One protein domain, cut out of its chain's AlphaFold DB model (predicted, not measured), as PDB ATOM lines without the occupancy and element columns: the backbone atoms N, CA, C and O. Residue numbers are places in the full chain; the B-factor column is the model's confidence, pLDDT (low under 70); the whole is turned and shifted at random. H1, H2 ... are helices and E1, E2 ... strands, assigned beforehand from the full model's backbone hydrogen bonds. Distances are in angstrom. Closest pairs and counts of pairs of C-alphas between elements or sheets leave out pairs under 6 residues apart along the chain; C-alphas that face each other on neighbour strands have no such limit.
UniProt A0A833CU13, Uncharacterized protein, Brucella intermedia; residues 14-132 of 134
ATOM      1  N   TRP A  14     322.725  25.016 473.837       73.38
ATOM      2  CA  TRP A  14     323.456  23.951 473.140       73.38
ATOM      3  C   TRP A  14     324.429  23.183 474.053       73.38
ATOM      4  O   TRP A  14     324.609  21.976 473.896       73.38
ATOM      5  N   ALA A  15     325.052  23.862 475.022       71.31
ATOM      6  CA  ALA A  15     325.971  23.236 475.968       71.31
ATOM      7  C   ALA A  15     325.201  22.425 477.019       71.31
ATOM      8  O   ALA A  15     325.651  21.355 477.426       71.31
ATOM      9  N   LYS A  16     324.005  22.885 477.413       70.31
ATOM     10  CA  LYS A  16     323.110  22.122 478.291       70.31
ATOM     11  C   LYS A  16     322.652  20.823 477.634       70.31
ATOM     12  O   LYS A  16     322.818  19.768 478.252       70.31
ATOM     13  N   ASP A  17     322.189  20.914 476.387       74.50
ATOM     14  CA  ASP A  17     321.722  19.783 475.580       74.50
ATOM     15  C   ASP A  17     322.851  18.767 475.339       74.50
ATOM     16  O   ASP A  17     322.634  17.557 475.366       74.50
ATOM     17  N   SER A  18     324.087  19.239 475.131       75.56
ATOM     18  CA  SER A  18     325.250  18.360 474.968       75.56
ATOM     19  C   SER A  18     325.572  17.584 476.246       75.56
ATOM     20  O   SER A  18     325.838  16.388 476.182       75.56
ATOM     21  N   ILE A  19     325.531  18.243 477.409       74.69
ATOM     22  CA  ILE A  19     325.760  17.585 478.705       74.69
ATOM     23  C   ILE A  19     324.629  16.591 479.008       74.69
ATOM     24  O   ILE A  19     324.892  15.509 479.524       74.69
ATOM     25  N   GLU A  20     323.378  16.923 478.668       72.94
ATOM     26  CA  GLU A  20     322.237  16.011 478.825       72.94
ATOM     27  C   GLU A  20     322.428  14.732 478.007       72.94
ATOM     28  O   GLU A  20     322.318  13.629 478.545       72.94
ATOM     29  N   LYS A  21     322.787  14.876 476.728       78.19
ATOM     30  CA  LYS A  21     323.070  13.734 475.853       78.19
ATOM     31  C   LYS A  21     324.180  12.853 476.412       78.19
ATOM     32  O   LYS A  21     324.028  11.637 476.388       78.19
ATOM     33  N   GLU A  22     325.253  13.432 476.946       78.69
ATOM     34  CA  GLU A  22     326.367  12.661 477.513       78.69
ATOM     35  C   GLU A  22     326.010  11.958 478.834       78.69
ATOM     36  O   GLU A  22     326.429  10.821 479.048       78.69
ATOM     37  N   LEU A  23     325.178  12.559 479.692       75.44
ATOM     38  CA  LEU A  23     324.686  11.904 480.914       75.44
ATOM     39  C   LEU A  23     323.773  10.715 480.593       75.44
ATOM     40  O   LEU A  23     323.962   9.623 481.129       75.44
ATOM     41  N   VAL A  24     322.820  10.907 479.676       77.56
ATOM     42  CA  VAL A  24     321.934   9.838 479.192       77.56
ATOM     43  C   VAL A  24     322.748   8.733 478.523       77.56
ATOM     44  O   VAL A  24     322.546   7.555 478.811       77.56
ATOM     45  N   ARG A  25     323.715   9.100 477.674       78.19
ATOM     46  CA  ARG A  25     324.627   8.159 477.020       78.19
ATOM     47  C   ARG A  25     325.435   7.358 478.031       78.19
ATOM     48  O   ARG A  25     325.552   6.152 477.868       78.19
ATOM     49  N   SER A  26     325.944   8.006 479.076       75.44
ATOM     50  CA  SER A  26     326.705   7.343 480.136       75.44
ATOM     51  C   SER A  26     325.842   6.325 480.882       75.44
ATOM     52  O   SER A  26     326.258   5.179 481.028       75.44
ATOM     53  N   ALA A  27     324.615   6.688 481.268       75.69
ATOM     54  CA  ALA A  27     323.683   5.765 481.921       75.69
ATOM     55  C   ALA A  27     323.288   4.581 481.017       75.69
ATOM     56  O   ALA A  27     323.203   3.446 481.476       75.69
ATOM     57  N   LEU A  28     323.093   4.824 479.717       79.38
ATOM     58  CA  LEU A  28     322.767   3.786 478.730       79.38
ATOM     59  C   LEU A  28     323.984   2.983 478.244       79.38
ATOM     60  O   LEU A  28     323.803   1.996 477.541       79.38
ATOM     61  N   SER A  29     325.206   3.381 478.601       76.12
ATOM     62  CA  SER A  29     326.438   2.659 478.249       76.12
ATOM     63  C   SER A  29     326.793   1.534 479.224       76.12
ATOM     64  O   SER A  29     327.753   0.805 478.994       76.12
ATOM     65  N   TRP A  30     326.044   1.400 480.323       70.94
ATOM     66  CA  TRP A  30     326.304   0.397 481.356       70.94
ATOM     67  C   TRP A  30     326.047  -1.053 480.920       70.94
ATOM     68  O   TRP A  30     326.832  -1.915 481.318       70.94
ATOM     69  N   PRO A  31     325.017  -1.375 480.113       79.12
ATOM     70  CA  PRO A  31     324.891  -2.711 479.549       79.12
ATOM     71  C   PRO A  31     325.935  -2.908 478.444       79.12
ATOM     72  O   PRO A  31     325.945  -2.195 477.443       79.12
ATOM     73  N   SER A  32     326.803  -3.908 478.601       81.75
ATOM     74  CA  SER A  32     327.782  -4.300 477.574       81.75
ATOM     75  C   SER A  32     327.159  -5.049 476.392       81.75
ATOM     76  O   SER A  32     327.825  -5.309 475.395       81.75
ATOM     77  N   GLU A  33     325.895  -5.439 476.527       88.62
ATOM     78  CA  GLU A  33     325.156  -6.264 475.582       88.62
ATOM     79  C   GLU A  33     323.941  -5.513 475.028       88.62
ATOM     80  O   GLU A  33     323.355  -4.708 475.757       88.62
ATOM     81  N   PRO A  34     323.535  -5.766 473.767       89.25
ATOM     82  CA  PRO A  34     322.417  -5.064 473.141       89.25
ATOM     83  C   PRO A  34     321.089  -5.332 473.855       89.25
ATOM     84  O   PRO A  34     320.911  -6.372 474.483       89.25
ATOM     85  N   ASP A  35     320.142  -4.398 473.736       91.25
ATOM     86  CA  ASP A  35     318.783  -4.591 474.251       91.25
ATOM     87  C   ASP A  35     318.090  -5.700 473.450       91.25
ATOM     88  O   ASP A  35     317.953  -5.564 472.227       91.25
ATOM     89  N   PRO A  36     317.706  -6.821 474.083       92.31
ATOM     90  CA  PRO A  36     317.092  -7.922 473.369       92.31
ATOM     91  C   PRO A  36     315.728  -7.501 472.831       92.31
ATOM     92  O   PRO A  36     314.955  -6.793 473.478       92.31
ATOM     93  N   SER A  37     315.427  -7.961 471.620       90.81
ATOM     94  CA  SER A  37     314.114  -7.740 471.025       90.81
ATOM     95  C   SER A  37     313.105  -8.703 471.652       90.81
ATOM     96  O   SER A  37     313.387  -9.902 471.715       90.81
ATOM     97  N   PRO A  38     311.951  -8.209 472.120       89.50
ATOM     98  CA  PRO A  38     310.896  -9.079 472.604       89.50
ATOM     99  C   PRO A  38     310.258  -9.860 471.453       89.50
ATOM    100  O   PRO A  38     310.411  -9.527 470.274       89.50
ATOM    101  N   LEU A  39     309.515 -10.903 471.808       86.81
ATOM    102  CA  LEU A  39     308.708 -11.660 470.862       86.81
ATOM    103  C   LEU A  39     307.642 -10.765 470.203       86.81
ATOM    104  O   LEU A  39     307.141  -9.832 470.830       86.81
ATOM    105  N   PRO A  40     307.245 -11.057 468.945       72.69
ATOM    106  CA  PRO A  40     306.311 -10.227 468.176       72.69
ATOM    107  C   PRO A  40     304.883 -10.243 468.732       72.69
ATOM    108  O   PRO A  40     304.016  -9.521 468.233       72.69
ATOM    109  N   PHE A  41     304.638 -11.081 469.739       73.00
ATOM    110  CA  PHE A  41     303.458 -11.003 470.566       73.00
ATOM    111  C   PHE A  41     303.839 -10.431 471.931       73.00
ATOM    112  O   PHE A  41     304.585 -11.038 472.700       73.00
ATOM    113  N   GLU A  42     303.339  -9.232 472.215       66.75
ATOM    114  CA  GLU A  42     303.558  -8.553 473.486       66.75
ATOM    115  C   GLU A  42     302.248  -8.456 474.252       66.75
ATOM    116  O   GLU A  42     301.153  -8.344 473.686       66.75
ATOM    117  N   TRP A  43     302.362  -8.442 475.575       67.56
ATOM    118  CA  TRP A  43     301.200  -8.310 476.423       67.56
ATOM    119  C   TRP A  43     301.051  -6.897 476.975       67.56
ATOM    120  O   TRP A  43     301.705  -6.487 477.940       67.56
ATOM    121  N   GLY A  44     300.144  -6.148 476.351       58.34
ATOM    122  CA  GLY A  44     299.751  -4.811 476.776       58.34
ATOM    123  C   GLY A  44     298.624  -4.785 477.820       58.34
ATOM    124  O   GLY A  44     298.032  -5.807 478.170       58.34
ATOM    125  N   PRO A  45     298.283  -3.592 478.340       51.31
ATOM    126  CA  PRO A  45     297.163  -3.425 479.254       51.31
ATOM    127  C   PRO A  45     295.809  -3.696 478.573       51.31
ATOM    128  O   PRO A  45     295.481  -3.106 477.544       51.31
ATOM    129  N   TYR A  46     295.051  -4.575 479.232       46.41
ATOM    130  CA  TYR A  46     293.635  -4.952 479.115       46.41
ATOM    131  C   TYR A  46     293.044  -5.362 477.761       46.41
ATOM    132  O   TYR A  46     292.184  -6.221 477.803       46.41
ATOM    133  N   ASP A  47     293.517  -4.882 476.609       47.03
ATOM    134  CA  ASP A  47     293.005  -5.309 475.285       47.03
ATOM    135  C   ASP A  47     294.020  -5.118 474.138       47.03
ATOM    136  O   ASP A  47     293.720  -5.361 472.971       47.03
ATOM    137  N   ARG A  48     295.244  -4.662 474.437       54.53
ATOM    138  CA  ARG A  48     296.292  -4.425 473.428       54.53
ATOM    139  C   ARG A  48     297.272  -5.587 473.365       54.53
ATOM    140  O   ARG A  48     298.463  -5.407 473.599       54.53
ATOM    141  N   LEU A  49     296.747  -6.777 473.097       60.56
ATOM    142  CA  LEU A  49     297.575  -7.874 472.613       60.56
ATOM    143  C   LEU A  49     298.014  -7.504 471.195       60.56
ATOM    144  O   LEU A  49     297.178  -7.292 470.317       60.56
ATOM    145  N   THR A  50     299.314  -7.358 470.988       66.44
ATOM    146  CA  THR A  50     299.893  -7.347 469.644       66.44
ATOM    147  C   THR A  50     300.321  -8.770 469.319       66.44
ATOM    148  O   THR A  50     300.745  -9.496 470.211       66.44
ATOM    149  N   GLY A  51     300.173  -9.189 468.061       72.69
ATOM    150  CA  GLY A  51     300.509 -10.552 467.636       72.69
ATOM    151  C   GLY A  51     299.552 -11.640 468.149       72.69
ATOM    152  O   GLY A  51     298.616 -11.384 468.907       72.69
ATOM    153  N   GLU A  52     299.771 -12.874 467.692       77.62
ATOM    154  CA  GLU A  52     299.057 -14.063 468.166       77.62
ATOM    155  C   GLU A  52     299.964 -14.838 469.140       77.62
ATOM    156  O   GLU A  52     301.101 -15.148 468.771       77.62
ATOM    157  N   PRO A  53     299.510 -15.148 470.371       78.12
ATOM    158  CA  PRO A  53     300.286 -15.959 471.303       78.12
ATOM    159  C   PRO A  53     300.549 -17.362 470.755       78.12
ATOM    160  O   PRO A  53     299.717 -17.941 470.058       78.12
ATOM    161  N   VAL A  54     301.683 -17.945 471.138       85.00
ATOM    162  CA  VAL A  54     302.037 -19.332 470.814       85.00
ATOM    163  C   VAL A  54     302.120 -20.130 472.119       85.00
ATOM    164  O   VAL A  54     302.600 -19.593 473.118       85.00
ATOM    165  N   PRO A  55     301.632 -21.388 472.172       89.56
ATOM    166  CA  PRO A  55     301.829 -22.227 473.346       89.56
ATOM    167  C   PRO A  55     303.320 -22.435 473.621       89.56
ATOM    168  O   PRO A  55     304.070 -22.752 472.700       89.56
ATOM    169  N   GLY A  56     303.735 -22.319 474.879       91.38
ATOM    170  CA  GLY A  56     305.137 -22.488 475.238       91.38
ATOM    171  C   GLY A  56     305.518 -21.894 476.586       91.38
ATOM    172  O   GLY A  56     304.666 -21.467 477.368       91.38
ATOM    173  N   GLU A  57     306.825 -21.896 476.825       93.62
ATOM    174  CA  GLU A  57     307.492 -21.364 478.010       93.62
ATOM    175  C   GLU A  57     308.270 -20.108 477.626       93.62
ATOM    176  O   GLU A  57     309.024 -20.105 476.654       93.62
ATOM    177  N   TYR A  58     308.064 -19.036 478.383       92.75
ATOM    178  CA  TYR A  58     308.587 -17.708 478.095       92.75
ATOM    179  C   TYR A  58     308.981 -16.990 479.377       92.75
ATOM    180  O   TYR A  58     308.615 -17.381 480.481       92.75
ATOM    181  N   TRP A  59     309.694 -15.885 479.231       93.00
ATOM    182  CA  TRP A  59     310.138 -15.052 480.338       93.00
ATOM    183  C   TRP A  59     309.665 -13.622 480.133       93.00
ATOM    184  O   TRP A  59     309.730 -13.086 479.032       93.00
ATOM    185  N   CYS A  60     309.190 -12.992 481.199       89.81
ATOM    186  CA  CYS A  60     308.693 -11.620 481.184       89.81
ATOM    187  C   CYS A  60     309.293 -10.877 482.366       89.81
ATOM    188  O   CYS A  60     309.345 -11.432 483.460       89.81
ATOM    189  N   PHE A  61     309.673  -9.610 482.205       86.69
ATOM    190  CA  PHE A  61     309.944  -8.767 483.367       86.69
ATOM    191  C   PHE A  61     308.739  -7.872 483.674       86.69
ATOM    192  O   PHE A  61     308.164  -7.245 482.785       86.69
ATOM    193  N   HIS A  62     308.340  -7.823 484.941       79.38
ATOM    194  CA  HIS A  62     307.264  -6.978 485.443       79.38
ATOM    195  C   HIS A  62     307.637  -6.440 486.823       79.38
ATOM    196  O   HIS A  62     308.142  -7.185 487.657       79.38
ATOM    197  N   GLY A  63     307.398  -5.148 487.078       73.50
ATOM    198  CA  GLY A  63     307.608  -4.560 488.408       73.50
ATOM    199  C   GLY A  63     308.991  -4.854 489.000       73.50
ATOM    200  O   GLY A  63     309.087  -5.240 490.161       73.50
ATOM    201  N   TRP A  64     310.044  -4.720 488.188       75.75
ATOM    202  CA  TRP A  64     311.444  -4.987 488.556       75.75
ATOM    203  C   TRP A  64     311.825  -6.443 488.835       75.75
ATOM    204  O   TRP A  64     312.904  -6.705 489.371       75.75
ATOM    205  N   THR A  65     310.973  -7.394 488.466       85.88
ATOM    206  CA  THR A  65     311.222  -8.824 488.670       85.88
ATOM    207  C   THR A  65     311.062  -9.566 487.353       85.88
ATOM    208  O   THR A  65     310.214  -9.208 486.538       85.88
ATOM    209  N   VAL A  66     311.897 -10.577 487.124       91.12
ATOM    210  CA  VAL A  66     311.764 -11.487 485.984       91.12
ATOM    211  C   VAL A  66     310.941 -12.691 486.426       91.12
ATOM    212  O   VAL A  66     311.225 -13.287 487.460       91.12
ATOM    213  N   HIS A  67     309.934 -13.029 485.634       91.06
ATOM    214  CA  HIS A  67     308.982 -14.101 485.874       91.06
ATOM    215  C   HIS A  67     309.043 -15.123 484.747       91.06
ATOM    216  O   HIS A  67     309.216 -14.759 483.577       91.06
ATOM    217  N   HIS A  68     308.843 -16.387 485.101       93.62
ATOM    218  CA  HIS A  68     308.615 -17.456 484.145       93.62
ATOM    219  C   HIS A  68     307.129 -17.499 483.785       93.62
ATOM    220  O   HIS A  68     306.270 -17.357 484.659       93.62
ATOM    221  N   VAL A  69     306.803 -17.660 482.507       90.81
ATOM    222  CA  VAL A  69     305.429 -17.608 482.019       90.81
ATOM    223  C   VAL A  69     305.146 -18.754 481.069       90.81
ATOM    224  O   VAL A  69     305.832 -18.946 480.071       90.81
ATOM    225  N   PHE A  70     304.082 -19.483 481.363       91.06
ATOM    226  CA  PHE A  70     303.578 -20.569 480.544       91.06
ATOM    227  C   PHE A  70     302.338 -20.104 479.794       91.06
ATOM    228  O   PHE A  70     301.457 -19.474 480.380       91.06
ATOM    229  N   ILE A  71     302.251 -20.454 478.515       89.50
ATOM    230  CA  ILE A  71     301.125 -20.131 477.639       89.50
ATOM    231  C   ILE A  71     300.558 -21.422 477.069       89.50
ATOM    232  O   ILE A  71     301.297 -22.277 476.579       89.50
ATOM    233  N   ARG A  72     299.232 -21.543 477.061       90.19
ATOM    234  CA  ARG A  72     298.535 -22.625 476.359       90.19
ATOM    235  C   ARG A  72     297.204 -22.163 475.790       90.19
ATOM    236  O   ARG A  72     296.657 -21.150 476.221       90.19
ATOM    237  N   LYS A  73     296.654 -22.934 474.850       87.81
ATOM    238  CA  LYS A  73     295.281 -22.721 474.384       87.81
ATOM    239  C   LYS A  73     294.289 -23.100 475.482       87.81
ATOM    240  O   LYS A  73     294.454 -24.125 476.137       87.81
ATOM    241  N   ALA A  74     293.258 -22.284 475.650       85.88
ATOM    242  CA  ALA A  74     292.136 -22.594 476.517       85.88
ATOM    243  C   ALA A  74     291.268 -23.683 475.877       85.88
ATOM    244  O   ALA A  74     290.878 -23.584 474.711       85.88
ATOM    245  N   GLU A  75     290.918 -24.707 476.645       84.38
ATOM    246  CA  GLU A  75     290.021 -25.761 476.178       84.38
ATOM    247  C   GLU A  75     288.558 -25.305 476.278       84.38
ATOM    248  O   GLU A  75     288.107 -24.803 477.308       84.38
ATOM    249  N   GLY A  76     287.799 -25.459 475.188       77.75
ATOM    250  CA  GLY A  76     286.350 -25.222 475.177       77.75
ATOM    251  C   GLY A  76     285.903 -23.757 475.289       77.75
ATOM    252  O   GLY A  76     284.719 -23.508 475.516       77.75
ATOM    253  N   ARG A  77     286.804 -22.776 475.127       75.62
ATOM    254  CA  ARG A  77     286.477 -21.339 475.174       75.62
ATOM    255  C   ARG A  77     286.663 -20.674 473.813       75.62
ATOM    256  O   ARG A  77     287.689 -20.841 473.169       75.62
ATOM    257  N   THR A  78     285.683 -19.870 473.405       69.62
ATOM    258  CA  THR A  78     285.694 -19.149 472.118       69.62
ATOM    259  C   THR A  78     286.204 -17.710 472.219       69.62
ATOM    260  O   THR A  78     286.690 -17.171 471.234       69.62
ATOM    261  N   TRP A  79     286.103 -17.084 473.395       65.25
ATOM    262  CA  TRP A  79     286.371 -15.649 473.591       65.25
ATOM    263  C   TRP A  79     287.686 -15.356 474.330       65.25
ATOM    264  O   TRP A  79     288.272 -14.295 474.154       65.25
ATOM    265  N   LYS A  80     288.186 -16.309 475.121       74.12
ATOM    266  CA  LYS A  80     289.512 -16.275 475.753       74.12
ATOM    267  C   LYS A  80     290.247 -17.547 475.385       74.12
ATOM    268  O   LYS A  80     290.212 -18.527 476.120       74.12
ATOM    269  N   ALA A  81     290.837 -17.530 474.195       79.62
ATOM    270  CA  ALA A  81     291.466 -18.690 473.575       79.62
ATOM    271  C   ALA A  81     292.796 -19.099 474.231       79.62
ATOM    272  O   ALA A  81     293.354 -20.125 473.850       79.62
ATOM    273  N   TRP A  82     293.299 -18.326 475.197       84.50
ATOM    274  CA  TRP A  82     294.613 -18.507 475.806       84.50
ATOM    275  C   TRP A  82     294.530 -18.467 477.329       84.50
ATOM    276  O   TRP A  82     293.802 -17.655 477.901       84.50
ATOM    277  N   GLU A  83     295.294 -19.347 477.966       87.94
ATOM    278  CA  GLU A  83     295.524 -19.366 479.405       87.94
ATOM    279  C   GLU A  83     297.010 -19.179 479.687       87.94
ATOM    280  O   GLU A  83     297.876 -19.621 478.925       87.94
ATOM    281  N   PHE A  84     297.279 -18.546 480.821       87.00
ATOM    282  CA  PHE A  84     298.598 -18.130 481.252       87.00
ATOM    283  C   PHE A  84     298.847 -18.604 482.680       87.00
ATOM    284  O   PHE A  84     297.936 -18.597 483.511       87.00
ATOM    285  N   SER A  85     300.076 -18.997 482.980       89.62
ATOM    286  CA  SER A  85     300.530 -19.261 484.344       89.62
ATOM    287  C   SER A  85     301.861 -18.561 484.553       89.62
ATOM    288  O   SER A  85     302.752 -18.657 483.715       89.62
ATOM    289  N   ARG A  86     301.986 -17.852 485.673       89.88
ATOM    290  CA  ARG A  86     303.203 -17.153 486.076       89.88
ATOM    291  C   ARG A  86     303.878 -17.930 487.186       89.88
ATOM    292  O   ARG A  86     303.221 -18.209 488.175       89.88
ATOM    293  N   ASP A  87     305.159 -18.248 487.064       91.00
ATOM    294  CA  ASP A  87     305.947 -18.906 488.115       91.00
ATOM    295  C   ASP A  87     305.275 -20.178 488.689       91.00
ATOM    296  O   ASP A  87     305.445 -20.520 489.858       91.00
ATOM    297  N   GLY A  88     304.475 -20.880 487.874       87.44
ATOM    298  CA  GLY A  88     303.707 -22.057 488.299       87.44
ATOM    299  C   GLY A  88     302.441 -21.753 489.114       87.44
ATOM    300  O   GLY A  88     301.840 -22.664 489.683       87.44
ATOM    301  N   GLU A  89     302.007 -20.493 489.178       90.56
ATOM    302  CA  GLU A  89     300.730 -20.080 489.760       90.56
ATOM    303  C   GLU A  89     299.535 -20.659 488.979       90.56
ATOM    304  O   GLU A  89     299.660 -21.233 487.892       90.56
ATOM    305  N   LYS A  90     298.330 -20.502 489.538       91.38
ATOM    306  CA  LYS A  90     297.094 -20.976 488.904       91.38
ATOM    307  C   LYS A  90     296.939 -20.399 487.499       91.38
ATOM    308  O   LYS A  90     297.111 -19.199 487.295       91.38
ATOM    309  N   TRP A  91     296.520 -21.260 486.573       89.56
ATOM    310  CA  TRP A  91     296.134 -20.846 485.232       89.56
ATOM    311  C   TRP A  91     295.051 -19.775 485.297       89.56
ATOM    312  O   TRP A  91     294.029 -19.933 485.969       89.56
ATOM    313  N   THR A  92     295.303 -18.684 484.595       86.19
ATOM    314  CA  THR A  92     294.401 -17.556 484.472       86.19
ATOM    315  C   THR A  92     294.222 -17.215 483.010       86.19
ATOM    316  O   THR A  92     295.094 -17.424 482.174       86.19
ATOM    317  N   ASP A  93     293.065 -16.668 482.704       80.56
ATOM    318  CA  ASP A  93     292.738 -16.140 481.391       80.56
ATOM    319  C   ASP A  93     292.948 -14.607 481.345       80.56
ATOM    320  O   ASP A  93     292.529 -13.923 480.409       80.56
ATOM    321  N   SER A  94     293.563 -14.069 482.407       76.00
ATOM    322  CA  SER A  94     293.963 -12.674 482.547       76.00
ATOM    323  C   SER A  94     295.316 -12.438 481.891       76.00
ATOM    324  O   SER A  94     296.241 -13.232 482.048       76.00
ATOM    325  N   ILE A  95     295.439 -11.308 481.201       68.69
ATOM    326  CA  ILE A  95     296.660 -10.927 480.491       68.69
ATOM    327  C   ILE A  95     297.763 -10.593 481.502       68.69
ATOM    328  O   ILE A  95     297.601  -9.709 482.352       68.69
ATOM    329  N   GLN A  96     298.904 -11.265 481.379       68.69
ATOM    330  CA  GLN A  96     300.119 -10.911 482.106       68.69
ATOM    331  C   GLN A  96     300.804  -9.735 481.421       68.69
ATOM    332  O   GLN A  96     300.933  -9.750 480.219       68.69
ATOM    333  N   ARG A  97     301.234  -8.696 482.140       74.69
ATOM    334  CA  ARG A  97     301.719  -7.454 481.507       74.69
ATOM    335  C   ARG A  97     303.224  -7.483 481.266       74.69
ATOM    336  O   ARG A  97     303.972  -7.584 482.238       74.69
ATOM    337  N   GLY A  98     303.645  -7.240 480.027       78.50
ATOM    338  CA  GLY A  98     305.038  -6.973 479.681       78.50
ATOM    339  C   GLY A  98     305.515  -7.650 478.393       78.50
ATOM    340  O   GLY A  98     304.788  -8.448 477.797       78.50
ATOM    341  N   PRO A  99     306.735  -7.304 477.951       86.56
ATOM    342  CA  PRO A  99     307.402  -7.965 476.837       86.56
ATOM    343  C   PRO A  99     307.796  -9.403 477.197       86.56
ATOM    344  O   PRO A  99     308.195  -9.679 478.332       86.56
ATOM    345  N   LEU A 100     307.732 -10.292 476.207       89.12
ATOM    346  CA  LEU A 100     308.116 -11.694 476.337       89.12
ATOM    347  C   LEU A 100     309.447 -12.000 475.667       89.12
ATOM    348  O   LEU A 100     309.758 -11.466 474.606       89.12
ATOM    349  N   PHE A 101     310.174 -12.942 476.256       92.31
ATOM    350  CA  PHE A 101     311.463 -13.421 475.784       92.31
ATOM    351  C   PHE A 101     311.510 -14.946 475.836       92.31
ATOM    352  O   PHE A 101     310.918 -15.563 476.722       92.31
ATOM    353  N   GLU A 102     312.239 -15.563 474.910       92.44
ATOM    354  CA  GLU A 102     312.420 -17.023 474.888       92.44
ATOM    355  C   GLU A 102     313.292 -17.511 476.049       92.44
ATOM    356  O   GLU A 102     313.132 -18.630 476.530       92.44
ATOM    357  N   THR A 103     314.210 -16.667 476.530       94.06
ATOM    358  CA  THR A 103     315.174 -17.050 477.562       94.06
ATOM    359  C   THR A 103     315.109 -16.145 478.785       94.06
ATOM    360  O   THR A 103     314.866 -14.938 478.701       94.06
ATOM    361  N   SER A 104     315.411 -16.730 479.949       94.25
ATOM    362  CA  SER A 104     315.546 -15.980 481.202       94.25
ATOM    363  C   SER A 104     316.616 -14.896 481.089       94.25
ATOM    364  O   SER A 104     316.440 -13.786 481.585       94.25
ATOM    365  N   ARG A 105     317.719 -15.201 480.399       93.81
ATOM    366  CA  ARG A 105     318.835 -14.281 480.180       93.81
ATOM    367  C   ARG A 105     318.382 -13.010 479.469       93.81
ATOM    368  O   ARG A 105     318.691 -11.921 479.943       93.81
ATOM    369  N   ASP A 106     317.630 -13.149 478.382       94.06
ATOM    370  CA  ASP A 106     317.174 -11.999 477.603       94.06
ATOM    371  C   ASP A 106     316.171 -11.161 478.398       94.06
ATOM    372  O   ASP A 106     316.279  -9.938 478.426       94.06
ATOM    373  N   ALA A 107     315.280 -11.787 479.172       92.38
ATOM    374  CA  ALA A 107     314.393 -11.046 480.070       92.38
ATOM    375  C   ALA A 107     315.159 -10.257 481.154       92.38
ATOM    376  O   ALA A 107     314.809  -9.113 481.454       92.38
ATOM    377  N   HIS A 108     316.227 -10.829 481.724       92.56
ATOM    378  CA  HIS A 108     317.094 -10.123 482.675       92.56
ATOM    379  C   HIS A 108     317.860  -8.975 482.013       92.56
ATOM    380  O   HIS A 108     317.989  -7.901 482.605       92.56
ATOM    381  N   LEU A 109     318.341  -9.170 480.786       92.94
ATOM    382  CA  LEU A 109     319.039  -8.133 480.041       92.94
ATOM    383  C   LEU A 109     318.094  -6.984 479.661       92.94
ATOM    384  O   LEU A 109     318.426  -5.822 479.892       92.94
ATOM    385  N   ALA A 110     316.881  -7.289 479.200       91.38
ATOM    386  CA  ALA A 110     315.837  -6.297 478.940       91.38
ATOM    387  C   ALA A 110     315.479  -5.494 480.201       91.38
ATOM    388  O   ALA A 110     315.298  -4.275 480.161       91.38
ATOM    389  N   HIS A 111     315.423  -6.169 481.351       90.94
ATOM    390  CA  HIS A 111     315.198  -5.538 482.646       90.94
ATOM    391  C   HIS A 111     316.348  -4.589 483.040       90.94
ATOM    392  O   HIS A 111     316.091  -3.486 483.529       90.94
ATOM    393  N   LEU A 112     317.609  -4.959 482.786       90.38
ATOM    394  CA  LEU A 112     318.758  -4.064 482.982       90.38
ATOM    395  C   LEU A 112     318.684  -2.836 482.068       90.38
ATOM    396  O   LEU A 112     318.895  -1.713 482.527       90.38
ATOM    397  N   TRP A 113     318.322  -3.024 480.801       91.56
ATOM    398  CA  TRP A 113     318.102  -1.917 479.872       91.56
ATOM    399  C   TRP A 113     316.967  -0.995 480.318       91.56
ATOM    400  O   TRP A 113     317.098   0.229 480.247       91.56
ATOM    401  N   ALA A 114     315.873  -1.553 480.843       89.25
ATOM    402  CA  ALA A 114     314.788  -0.776 481.434       89.25
ATOM    403  C   ALA A 114     315.270   0.072 482.627       89.25
ATOM    404  O   ALA A 114     314.966   1.264 482.668       89.25
ATOM    405  N   LYS A 115     316.096  -0.491 483.525       87.56
ATOM    406  CA  LYS A 115     316.738   0.258 484.626       87.56
ATOM    407  C   LYS A 115     317.594   1.409 484.116       87.56
ATOM    408  O   LYS A 115     317.453   2.532 484.587       87.56
ATOM    409  N   CYS A 116     318.454   1.152 483.133       88.69
ATOM    410  CA  CYS A 116     319.334   2.181 482.575       88.69
ATOM    411  C   CYS A 116     318.529   3.335 481.960       88.69
ATOM    412  O   CYS A 116     318.860   4.503 482.162       88.69
ATOM    413  N   ARG A 117     317.427   3.024 481.263       89.25
ATOM    414  CA  ARG A 117     316.494   4.029 480.731       89.25
ATOM    415  C   ARG A 117     315.805   4.839 481.827       89.25
ATOM    416  O   ARG A 117     315.618   6.041 481.651       89.25
ATOM    417  N   GLU A 118     315.411   4.204 482.925       87.44
ATOM    418  CA  GLU A 118     314.793   4.902 484.053       87.44
ATOM    419  C   GLU A 118     315.781   5.838 484.743       87.44
ATOM    420  O   GLU A 118     315.491   7.025 484.863       87.44
ATOM    421  N   TYR A 119     316.988   5.365 485.059       85.19
ATOM    422  CA  TYR A 119     318.035   6.217 485.622       85.19
ATOM    423  C   TYR A 119     318.401   7.378 484.698       85.19
ATOM    424  O   TYR A 119     318.562   8.505 485.161       85.19
ATOM    425  N   ALA A 120     318.472   7.147 483.384       85.62
ATOM    426  CA  ALA A 120     318.688   8.221 482.421       85.62
ATOM    427  C   ALA A 120     317.581   9.295 482.488       85.62
ATOM    428  O   ALA A 120     317.877  10.490 482.419       85.62
ATOM    429  N   ARG A 121     316.314   8.894 482.668       85.44
ATOM    430  CA  ARG A 121     315.192   9.830 482.865       85.44
ATOM    431  C   ARG A 121     315.276  10.558 484.202       85.44
ATOM    432  O   ARG A 121     315.099  11.773 484.230       85.44
ATOM    433  N   GLU A 122     315.547   9.852 485.295       84.94
ATOM    434  CA  GLU A 122     315.667  10.458 486.626       84.94
ATOM    435  C   GLU A 122     316.794  11.494 486.677       84.94
ATOM    436  O   GLU A 122     316.587  12.600 487.175       84.94
ATOM    437  N   LEU A 123     317.956  11.183 486.091       81.00
ATOM    438  CA  LEU A 123     319.081  12.113 485.976       81.00
ATOM    439  C   LEU A 123     318.710  13.374 485.180       81.00
ATOM    440  O   LEU A 123     319.092  14.479 485.575       81.00
ATOM    441  N   SER A 124     317.926  13.235 484.104       77.44
ATOM    442  CA  SER A 124     317.394  14.380 483.350       77.44
ATOM    443  C   SER A 124     316.459  15.251 484.216       77.44
ATOM    444  O   SER A 124     316.621  16.472 484.272       77.44
ATOM    445  N   ILE A 125     315.561  14.636 484.998       78.88
ATOM    446  CA  ILE A 125     314.606  15.341 485.881       78.88
ATOM    447  C   ILE A 125     315.292  16.034 487.071       78.88
ATOM    448  O   ILE A 125     314.946  17.166 487.416       78.88
ATOM    449  N   ILE A 126     316.240  15.378 487.747       74.56
ATOM    450  CA  ILE A 126     316.948  15.970 488.898       74.56
ATOM    451  C   ILE A 126     317.653  17.258 488.465       74.56
ATOM    452  O   ILE A 126     317.544  18.285 489.138       74.56
ATOM    453  N   ARG A 127     318.303  17.243 487.296       64.56
ATOM    454  CA  ARG A 127     318.977  18.424 486.757       64.56
ATOM    455  C   ARG A 127     317.995  19.534 486.388       64.56
ATOM    456  O   ARG A 127     318.252  20.685 486.733       64.56
ATOM    457  N   SER A 128     316.860  19.213 485.759       68.12
ATOM    458  CA  SER A 128     315.857  20.233 485.424       68.12
ATOM    459  C   SER A 128     315.334  20.958 486.668       68.12
ATOM    460  O   SER A 128     314.962  22.122 486.586       68.12
ATOM    461  N   ARG A 129     315.331  20.297 487.834       66.75
ATOM    462  CA  ARG A 129     314.965  20.902 489.125       66.75
ATOM    463  C   ARG A 129     316.097  21.727 489.747       66.75
ATOM    464  O   ARG A 129     315.808  22.753 490.355       66.75
ATOM    465  N   MET A 130     317.358  21.325 489.577       62.62
ATOM    466  CA  MET A 130     318.522  22.111 490.022       62.62
ATOM    467  C   MET A 130     318.679  23.430 489.250       62.62
ATOM    468  O   MET A 130     319.208  24.388 489.795       62.62
ATOM    469  N   GLU A 131     318.189  23.508 488.009       57.12
ATOM    470  CA  GLU A 131     318.201  24.744 487.207       57.12
ATOM    471  C   GLU A 131     317.098  25.757 487.592       57.12
ATOM    472  O   GLU A 131     317.098  26.875 487.077       57.12
ATOM    473  N   VAL A 132     316.164  25.391 488.483       53.88
ATOM    474  CA  VAL A 132     315.026  26.235 488.916       53.88
ATOM    475  C   VAL A 132     315.269  26.901 490.281       53.88
ATOM    476  O   VAL A 132     314.518  27.799 490.659       53.88
TER     477      VAL A 132
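Overview. This is residues 14 to 132 of the 134 residues of an uncharacterized protein of Brucella intermedia (UniProt A0A833CU13). A rod has short H1 side by side with part of long H2 at one end, and at the other a small three-stranded sheet on which H2 packs with residues 104 to 114. The 119 printed residues run H1, E1, E2, E3, H2; the sheet, E1 - E2 - E3, is a meander, each strand the antiparallel neighbour of the one before. The class is mixed; the whole is loose, radius of gyration of the C-alphas 18.3 A, spans 62 by 29 by 23 A.

Along the chain. H1, residues 14 to 28, begins at C-alpha 14 (323.456, 23.951, 473.140). E1 is residues 56 to 62, E2 65 to 73, E3 82 to 86. H2, residues 104 to 130, 39.2 A long, ends at C-alpha 130 (318.522, 22.111, 490.022).

Arrangement. H1 and H2 touch, H2 with residues 113 to 124 alone, opposite ways at a shallow tilt of 28 degrees; their closest C-alphas, Val 24 and Ala 120, are 4.9 A apart. Hairpin E1 and E2 has N 58 and O 69 within hydrogen-bond range, 2.8 A; hairpin E2 and E3 has N 70 and O 85, 2.8 A. H2 is on the sheet, two layers, at a height of 8.5 A; its closest C-alpha pair with E1, Trp 59 and Ser 104, is 5.6 A apart. In H1 and H2 every O i to N i+4 pair is within range.

Size, cuts and confidence. The printed part has no cut. Links H1 to E1 and E3 to H2 are long. Model pLDDT is under 70 at residues 42 to 50, 78 to 79, 95 to 96 and 127 to 132.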